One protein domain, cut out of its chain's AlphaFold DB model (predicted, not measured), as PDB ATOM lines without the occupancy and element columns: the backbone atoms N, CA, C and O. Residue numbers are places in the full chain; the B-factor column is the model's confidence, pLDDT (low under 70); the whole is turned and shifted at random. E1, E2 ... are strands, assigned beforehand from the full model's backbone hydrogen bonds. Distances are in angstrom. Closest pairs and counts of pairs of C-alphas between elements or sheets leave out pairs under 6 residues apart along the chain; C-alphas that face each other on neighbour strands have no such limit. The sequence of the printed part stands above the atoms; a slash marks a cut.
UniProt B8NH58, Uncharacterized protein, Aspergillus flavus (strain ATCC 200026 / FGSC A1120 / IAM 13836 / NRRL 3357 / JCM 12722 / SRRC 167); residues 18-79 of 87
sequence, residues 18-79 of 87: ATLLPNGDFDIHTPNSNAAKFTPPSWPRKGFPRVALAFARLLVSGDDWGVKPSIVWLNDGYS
ATOM      1  N   ALA A  18     -28.433  -0.149 -26.957       97.38
ATOM      2  CA  ALA A  18     -29.320   0.019 -25.817       97.38
ATOM      3  C   ALA A  18     -30.756  -0.074 -26.337       97.38
ATOM      4  O   ALA A  18     -31.269   0.884 -26.915       97.38
ATOM      5  N   THR A  19     -31.388  -1.232 -26.181       97.88
ATOM      6  CA  THR A  19     -32.716  -1.504 -26.745       97.88
ATOM      7  C   THR A  19     -33.787  -1.280 -25.689       97.88
ATOM      8  O   THR A  19     -33.759  -1.940 -24.654       97.88
ATOM      9  N   LEU A  20     -34.733  -0.372 -25.944       97.25
ATOM     10  CA  LEU A  20     -35.897  -0.192 -25.076       97.25
ATOM     11  C   LEU A  20     -36.804  -1.424 -25.171       97.25
ATOM     12  O   LEU A  20     -37.352  -1.725 -26.235       97.25
ATOM     13  N   LEU A  21     -36.971  -2.115 -24.049       97.19
ATOM     14  CA  LEU A  21     -37.849  -3.267 -23.909       97.19
ATOM     15  C   LEU A  21     -39.294  -2.830 -23.602       97.19
ATOM     16  O   LEU A  21     -39.516  -1.735 -23.076       97.19
ATOM     17  N   PRO A  22     -40.304  -3.686 -23.858       96.31
ATOM     18  CA  PRO A  22     -41.710  -3.349 -23.604       96.31
ATOM     19  C   PRO A  22     -42.039  -3.007 -22.144       96.31
ATOM     20  O   PRO A  22     -43.017  -2.314 -21.882       96.31
ATOM     21  N   ASN A  23     -41.241  -3.498 -21.192       96.75
ATOM     22  CA  ASN A  23     -41.407  -3.228 -19.763       96.75
ATOM     23  C   ASN A  23     -40.795  -1.884 -19.315       96.75
ATOM     24  O   ASN A  23     -40.931  -1.526 -18.148       96.75
ATOM     25  N   GLY A  24     -40.147  -1.143 -20.221       95.12
ATOM     26  CA  GLY A  24     -39.483   0.130 -19.932       95.12
ATOM     27  C   GLY A  24     -38.001   0.012 -19.571       95.12
ATOM     28  O   GLY A  24     -37.340   1.043 -19.444       95.12
ATOM     29  N   ASP A  25     -37.470  -1.206 -19.443       95.69
ATOM     30  CA  ASP A  25     -36.042  -1.426 -19.218       95.69
ATOM     31  C   ASP A  25     -35.239  -1.275 -20.515       95.69
ATOM     32  O   ASP A  25     -35.779  -1.317 -21.623       95.69
ATOM     33  N   PHE A  26     -33.921  -1.141 -20.375       95.44
ATOM     34  CA  PHE A  26     -32.990  -1.158 -21.498       95.44
ATOM     35  C   PHE A  26     -32.135  -2.422 -21.468       95.44
ATOM     36  O   PHE A  26     -31.428  -2.667 -20.491       95.44
ATOM     37  N   ASP A  27     -32.145  -3.176 -22.564       95.69
ATOM     38  CA  ASP A  27     -31.156  -4.225 -22.810       95.69
ATOM     39  C   ASP A  27     -29.891  -3.598 -23.404       95.69
ATOM     40  O   ASP A  27     -29.923  -3.025 -24.498       95.69
ATOM     41  N   ILE A  28     -28.786  -3.668 -22.658       94.81
ATOM     42  CA  ILE A  28     -27.478  -3.183 -23.099       94.81
ATOM     43  C   ILE A  28     -26.697  -4.369 -23.652       94.81
ATOM     44  O   ILE A  28     -26.181  -5.189 -22.892       94.81
ATOM     45  N   HIS A  29     -26.578  -4.437 -24.975       95.06
ATOM     46  CA  HIS A  29     -26.024  -5.601 -25.649       95.06
ATOM     47  C   HIS A  29     -24.719  -5.279 -26.381       95.06
ATOM     48  O   HIS A  29     -24.636  -4.344 -27.182       95.06
ATOM     49  N   THR A  30     -23.696  -6.093 -26.125       94.25
ATOM     50  CA  THR A  30     -22.425  -6.091 -26.855       94.25
ATOM     51  C   THR A  30     -22.418  -7.291 -27.810       94.25
ATOM     52  O   THR A  30     -22.243  -8.418 -27.345       94.25
ATOM     53  N   PRO A  31     -22.612  -7.088 -29.127       93.56
ATOM     54  CA  PRO A  31     -22.893  -8.184 -30.061       93.56
ATOM     55  C   PRO A  31     -21.682  -9.065 -30.392       93.56
ATOM     56  O   PRO A  31     -21.842 -10.189 -30.864       93.56
ATOM     57  N   ASN A  32     -20.462  -8.563 -30.193       92.25
ATOM     58  CA  ASN A  32     -19.228  -9.287 -30.482       92.25
ATOM     59  C   ASN A  32     -18.040  -8.717 -29.685       92.25
ATOM     60  O   ASN A  32     -18.143  -7.679 -29.034       92.25
ATOM     61  N   SER A  33     -16.886  -9.383 -29.756       90.69
ATOM     62  CA  SER A  33     -15.682  -8.984 -29.019       90.69
ATOM     63  C   SER A  33     -15.082  -7.644 -29.460       90.69
ATOM     64  O   SER A  33     -14.457  -6.978 -28.640       90.69
ATOM     65  N   ASN A  34     -15.275  -7.216 -30.713       89.62
ATOM     66  CA  ASN A  34     -14.798  -5.910 -31.187       89.62
ATOM     67  C   ASN A  34     -15.635  -4.762 -30.612       89.62
ATOM     68  O   ASN A  34     -15.102  -3.680 -30.377       89.62
ATOM     69  N   ALA A  35     -16.908  -5.016 -30.315       89.94
ATOM     70  CA  ALA A  35     -17.805  -4.072 -29.659       89.94
ATOM     71  C   ALA A  35     -17.568  -3.958 -28.139       89.94
ATOM     72  O   ALA A  35     -18.211  -3.151 -27.465       89.94
ATOM     73  N   ALA A  36     -16.666  -4.763 -27.561       89.00
ATOM     74  CA  ALA A  36     -16.365  -4.697 -26.136       89.00
ATOM     75  C   ALA A  36     -15.808  -3.317 -25.771       89.00
ATOM     76  O   ALA A  36     -14.906  -2.795 -26.432       89.00
ATOM     77  N   LYS A  37     -16.324  -2.720 -24.693       84.69
ATOM     78  CA  LYS A  37     -15.829  -1.427 -24.221       84.69
ATOM     79  C   LYS A  37     -14.402  -1.573 -23.707       84.69
ATOM     80  O   LYS A  37     -14.141  -2.324 -22.770       84.69
ATOM     81  N   PHE A  38     -13.491  -0.802 -24.291       82.38
ATOM     82  CA  PHE A  38     -12.112  -0.728 -23.836       82.38
ATOM     83  C   PHE A  38     -11.961   0.477 -22.913       82.38
ATOM     84  O   PHE A  38     -12.084   1.625 -23.347       82.38
ATOM     85  N   THR A  39     -11.746   0.232 -21.620       69.62
ATOM     86  CA  THR A  39     -11.678   1.312 -20.628       69.62
ATOM     87  C   THR A  39     -10.539   1.143 -19.630       69.62
ATOM     88  O   THR A  39     -10.385   0.047 -19.089       69.62
ATOM     89  N   PRO A  40      -9.798   2.225 -19.305       57.06
ATOM     90  CA  PRO A  40      -8.940   2.262 -18.125       57.06
ATOM     91  C   PRO A  40      -9.813   2.181 -16.854       57.06
ATOM     92  O   PRO A  40     -11.036   2.313 -16.917       57.06
ATOM     93  N   PRO A  41      -9.232   1.869 -15.695       58.78
ATOM     94  CA  PRO A  41      -9.679   0.731 -14.917       58.78
ATOM     95  C   PRO A  41     -11.022   0.882 -14.211       58.78
ATOM     96  O   PRO A  41     -11.221   1.737 -13.345       58.78
ATOM     97  N   SER A  42     -11.900  -0.074 -14.491       63.00
ATOM     98  CA  SER A  42     -13.163  -0.322 -13.799       63.00
ATOM     99  C   SER A  42     -13.039  -1.355 -12.668       63.00
ATOM    100  O   SER A  42     -14.068  -1.838 -12.198       63.00
ATOM    101  N   TRP A  43     -11.812  -1.688 -12.230       72.25
ATOM    102  CA  TRP A  43     -11.537  -2.797 -11.303       72.25
ATOM    103  C   TRP A  43     -12.483  -2.811 -10.110       72.25
ATOM    104  O   TRP A  43     -12.680  -1.764  -9.485       72.25
ATOM    105  N   PRO A  44     -13.061  -3.954  -9.739       76.31
ATOM    106  CA  PRO A  44     -13.981  -3.955  -8.623       76.31
ATOM    107  C   PRO A  44     -13.278  -3.628  -7.303       76.31
ATOM    108  O   PRO A  44     -12.087  -3.868  -7.130       76.31
ATOM    109  N   ARG A  45     -14.008  -3.001  -6.375       81.69
ATOM    110  CA  ARG A  45     -13.505  -2.678  -5.036       81.69
ATOM    111  C   ARG A  45     -14.577  -3.046  -4.025       81.69
ATOM    112  O   ARG A  45     -15.694  -2.537  -4.098       81.69
ATOM    113  N   LYS A  46     -14.231  -3.921  -3.083       85.00
ATOM    114  CA  LYS A  46     -15.174  -4.414  -2.076       85.00
ATOM    115  C   LYS A  46     -15.798  -3.252  -1.293       85.00
ATOM    116  O   LYS A  46     -15.078  -2.412  -0.762       85.00
ATOM    117  N   GLY A  47     -17.126  -3.231  -1.212       86.94
ATOM    118  CA  GLY A  47     -17.916  -2.193  -0.545       86.94
ATOM    119  C   GLY A  47     -18.120  -0.907  -1.353       86.94
ATOM    120  O   GLY A  47     -18.695   0.039  -0.823       86.94
ATOM    121  N   PHE A  48     -17.660  -0.847  -2.606       87.56
ATOM    122  CA  PHE A  48     -17.813   0.323  -3.473       87.56
ATOM    123  C   PHE A  48     -18.569  -0.060  -4.749       87.56
ATOM    124  O   PHE A  48     -17.933  -0.514  -5.705       87.56
ATOM    125  N   PRO A  49     -19.904   0.124  -4.789       89.50
ATOM    126  CA  PRO A  49     -20.669  -0.124  -6.000       89.50
ATOM    127  C   PRO A  49     -20.223   0.839  -7.101       89.50
ATOM    128  O   PRO A  49     -19.854   1.989  -6.838       89.50
ATOM    129  N   ARG A  50     -20.239   0.369  -8.348       88.19
ATOM    130  CA  ARG A  50     -19.758   1.152  -9.491       88.19
ATOM    131  C   ARG A  50     -20.828   1.295 -10.555       88.19
ATOM    132  O   ARG A  50     -21.450   0.319 -10.965       88.19
ATOM    133  N   VAL A  51     -20.951   2.516 -11.060       90.56
ATOM    134  CA  VAL A  51     -21.705   2.846 -12.270       90.56
ATOM    135  C   VAL A  51     -20.755   3.336 -13.355       90.56
ATOM    136  O   VAL A  51     -19.685   3.875 -13.066       90.56
ATOM    137  N   ALA A  52     -21.163   3.180 -14.606       88.62
ATOM    138  CA  ALA A  52     -20.485   3.740 -15.758       88.62
ATOM    139  C   ALA A  52     -21.456   4.514 -16.644       88.62
ATOM    140  O   ALA A  52     -22.615   4.146 -16.796       88.62
ATOM    141  N   LEU A  53     -20.936   5.562 -17.282       90.56
ATOM    142  CA  LEU A  53     -21.583   6.197 -18.422       90.56
ATOM    143  C   LEU A  53     -21.136   5.465 -19.691       90.56
ATOM    144  O   LEU A  53     -19.998   5.652 -20.125       90.56
ATOM    145  N   ALA A  54     -21.974   4.612 -20.267       89.94
ATOM    146  CA  ALA A  54     -21.690   3.882 -21.501       89.94
ATOM    147  C   ALA A  54     -22.379   4.556 -22.692       89.94
ATOM    148  O   ALA A  54     -23.540   4.934 -22.596       89.94
ATOM    149  N   PHE A  55     -21.675   4.718 -23.810       92.38
ATOM    150  CA  PHE A  55     -22.282   5.196 -25.053       92.38
ATOM    151  C   PHE A  55     -22.675   4.001 -25.920       92.38
ATOM    152  O   PHE A  55     -21.830   3.150 -26.203       92.38
ATOM    153  N   ALA A  56     -23.937   3.953 -26.334       94.56
ATOM    154  CA  ALA A  56     -24.512   2.877 -27.136       94.56
ATOM    155  C   ALA A  56     -25.532   3.442 -28.134       94.56
ATOM    156  O   ALA A  56     -26.051   4.545 -27.936       94.56
ATOM    157  N   ARG A  57     -25.820   2.699 -29.206       96.06
ATOM    158  CA  ARG A  57     -26.892   3.033 -30.151       96.06
ATOM    159  C   ARG A  57     -28.245   2.748 -29.511       96.06
ATOM    160  O   ARG A  57     -28.513   1.614 -29.125       96.06
ATOM    161  N   LEU A  58     -29.080   3.769 -29.376       97.06
ATOM    162  CA  LEU A  58     -30.407   3.631 -28.789       97.06
ATOM    163  C   LEU A  58     -31.375   3.051 -29.822       97.06
ATOM    164  O   LEU A  58     -31.626   3.689 -30.842       97.06
ATOM    165  N   LEU A  59     -31.952   1.888 -29.524       97.56
ATOM    166  CA  LEU A  59     -32.978   1.255 -30.347       97.56
ATOM    167  C   LEU A  59     -34.346   1.359 -29.662       97.56
ATOM    168  O   LEU A  59     -34.503   0.929 -28.519       97.56
ATOM    169  N   VAL A  60     -35.343   1.915 -30.353       97.44
ATOM    170  CA  VAL A  60     -36.717   2.069 -29.840       97.44
ATOM    171  C   VAL A  60     -37.690   1.525 -30.870       97.44
ATOM    172  O   VAL A  60     -37.791   2.062 -31.966       97.44
ATOM    173  N   SER A  61     -38.416   0.460 -30.520       95.38
ATOM    174  CA  SER A  61     -39.358  -0.214 -31.434       95.38
ATOM    175  C   SER A  61     -38.741  -0.616 -32.788       95.38
ATOM    176  O   SER A  61     -39.434  -0.649 -33.798       95.38
ATOM    177  N   GLY A  62     -37.440  -0.922 -32.809       93.25
ATOM    178  CA  GLY A  62     -36.687  -1.277 -34.019       93.25
ATOM    179  C   GLY A  62     -36.010  -0.101 -34.731       93.25
ATOM    180  O   GLY A  62     -35.124  -0.339 -35.548       93.25
ATOM    181  N   ASP A  63     -36.350   1.143 -34.388       97.38
ATOM    182  CA  ASP A  63     -35.714   2.329 -34.962       97.38
ATOM    183  C   ASP A  63     -34.406   2.665 -34.245       97.38
ATOM    184  O   ASP A  63     -34.321   2.597 -33.017       97.38
ATOM    185  N   ASP A  64     -33.402   3.090 -35.009       96.81
ATOM    186  CA  ASP A  64     -32.107   3.538 -34.500       96.81
ATOM    187  C   ASP A  64     -32.089   5.058 -34.288       96.81
ATOM    188  O   ASP A  64     -32.115   5.851 -35.230       96.81
ATOM    189  N   TRP A  65     -32.012   5.465 -33.023       96.56
ATOM    190  CA  TRP A  65     -32.015   6.863 -32.578       96.56
ATOM    191  C   TRP A  65     -30.606   7.432 -32.365       96.56
ATOM    192  O   TRP A  65     -30.434   8.489 -31.738       96.56
ATOM    193  N   GLY A  66     -29.597   6.731 -32.880       94.94
ATOM    194  CA  GLY A  66     -28.195   7.092 -32.800       94.94
ATOM    195  C   GLY A  66     -27.592   6.867 -31.418       94.94
ATOM    196  O   GLY A  66     -28.185   6.281 -30.512       94.94
ATOM    197  N   VAL A  67     -26.363   7.349 -31.255       94.75
ATOM    198  CA  VAL A  67     -25.584   7.124 -30.038       94.75
ATOM    199  C   VAL A  67     -26.046   8.031 -28.910       94.75
ATOM    200  O   VAL A  67     -26.068   9.256 -29.051       94.75
ATOM    201  N   LYS A  68     -26.364   7.427 -27.764       94.31
ATOM    202  CA  LYS A  68     -26.758   8.121 -26.537       94.31
ATOM    203  C   LYS A  68     -25.939   7.621 -25.345       94.31
ATOM    204  O   LYS A  68     -25.512   6.464 -25.334       94.31
ATOM    205  N   PRO A  69     -25.681   8.487 -24.354       92.69
ATOM    206  CA  PRO A  69     -25.125   8.052 -23.085       92.69
ATOM    207  C   PRO A  69     -26.188   7.323 -22.247       92.69
ATOM    208  O   PRO A  69     -27.313   7.803 -22.120       92.69
ATOM    209  N   SER A  70     -25.791   6.221 -21.615       89.00
ATOM    210  CA  SER A  70     -26.600   5.408 -20.705       89.00
ATOM    211  C   SER A  70     -25.844   5.179 -19.397       89.00
ATOM    212  O   SER A  70     -24.637   4.926 -19.407       89.00
ATOM    213  N   ILE A  71     -26.541   5.264 -18.262       92.00
ATOM    214  CA  ILE A  71     -25.976   4.915 -16.952       92.00
ATOM    215  C   ILE A  71     -26.165   3.413 -16.744       92.00
ATOM    216  O   ILE A  71     -27.287   2.921 -16.797       92.00
ATOM    217  N   VAL A  72     -25.069   2.695 -16.504       90.50
ATOM    218  CA  VAL A  72     -25.058   1.236 -16.346       90.50
ATOM    219  C   VAL A  72     -24.402   0.877 -15.018       90.50
ATOM    220  O   VAL A  72     -23.320   1.377 -14.703       90.50
ATOM    221  N   TRP A  73     -25.037   0.003 -14.241       90.62
ATOM    222  CA  TRP A  73     -24.414  -0.601 -13.064       90.62
ATOM    223  C   TRP A  73     -23.369  -1.626 -13.505       90.62
ATOM    224  O   TRP A  73     -23.673  -2.531 -14.274       90.62
ATOM    225  N   LEU A  74     -22.134  -1.481 -13.025       87.31
ATOM    226  CA  LEU A  74     -21.049  -2.423 -13.308       87.31
ATOM    227  C   LEU A  74     -20.947  -3.518 -12.245       87.31
ATOM    228  O   LEU A  74     -20.628  -4.656 -12.565       87.31
ATOM    229  N   ASN A  75     -21.156  -3.161 -10.978       88.25
ATOM    230  CA  ASN A  75     -21.232  -4.092  -9.854       88.25
ATOM    231  C   ASN A  75     -21.843  -3.404  -8.626       88.25
ATOM    232  O   ASN A  75     -21.835  -2.175  -8.510       88.25
ATOM    233  N   ASP A  76     -22.320  -4.224  -7.693       88.81
ATOM    234  CA  ASP A  76     -22.885  -3.828  -6.399       88.81
ATOM    235  C   ASP A  76     -21.817  -3.631  -5.298       88.81
ATOM    236  O   ASP A  76     -22.142  -3.227  -4.185       88.81
ATOM    237  N   GLY A  77     -20.540  -3.903  -5.591       86.25
ATOM    238  CA  GLY A  77     -19.429  -3.845  -4.638       86.25
ATOM    239  C   GLY A  77     -19.297  -5.059  -3.707       86.25
ATOM    240  O   GLY A  77     -18.367  -5.090  -2.899       86.25
ATOM    241  N   TYR A  78     -20.170  -6.065  -3.798       82.50
ATOM    242  CA  TYR A  78     -20.182  -7.234  -2.904       82.50
ATOM    243  C   TYR A  78     -20.131  -8.561  -3.666       82.50
ATOM    244  O   TYR A  78     -19.412  -9.479  -3.261       82.50
ATOM    245  N   SER A  79     -20.822  -8.633  -4.798       76.56
ATOM    246  CA  SER A  79     -20.835  -9.748  -5.739       76.56
ATOM    247  C   SER A  79     -19.643  -9.623  -6.691       76.56
ATOM    248  O   SER A  79     -19.782  -9.277  -7.861       76.56
TER     249      SER A  79
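AT A GLANCE: This is residues 18 to 79 of the 87 residues of an uncharacterized protein of Aspergillus flavus (strain ATCC 200026 / FGSC A1120 / IAM 13836 / NRRL 3357 / JCM 12722 / SRRC 167) (UniProt B8NH58). A long, twisted two-stranded hairpin, E3 and E4, makes the length, with the short hairpin E1 and E2 beside the end of E3 and a wide loop, residues 30 to 49, leading from E2 to E3. The printed part has 62 residues, 31 of them in the four named strands, with no named helix, and its class is all strand; E1, E2, E3 and E4 follow in that order along the chain and form one mixed sheet, order E2 E1 E3 E4. It is loose, radius of gyration of the C-alphas 13.4 A, spans 39 by 28 by 18 A.

IN THESE COORDINATES: Find C-alpha 50 at (-19.758, 1.152, -9.491); E3, residues 50 to 60, runs 26.5 A from there. E4, residues 63 to 75, runs 29.7 A to C-alpha 75 at (-21.232, -4.092, -9.854). E1 is residues 18 to 20, 6.6 A; E2 is residues 26 to 29, 9.2 A.

HOW THE PARTS SIT: The sheet is strongly twisted; E3 bends by 74 degrees at residue 57, E4 by 83 degrees at residue 66. Antiparallel E3 and E4 bring N 54 and O 70 to 2.8 A, within hydrogen-bond range. So placed are N 18 and O 57, 2.8 A, in parallel E1 and E3, and N 19 and O 27, 2.9 A, in antiparallel E1 and E2.

THE WHOLE: The C-alphas farthest apart, Lys 46 and Asp 63, are 39.4 A apart. The printed part has no cut; the link E2 to E3 is long. Look for pLDDT under 70 at residues 39 to 42.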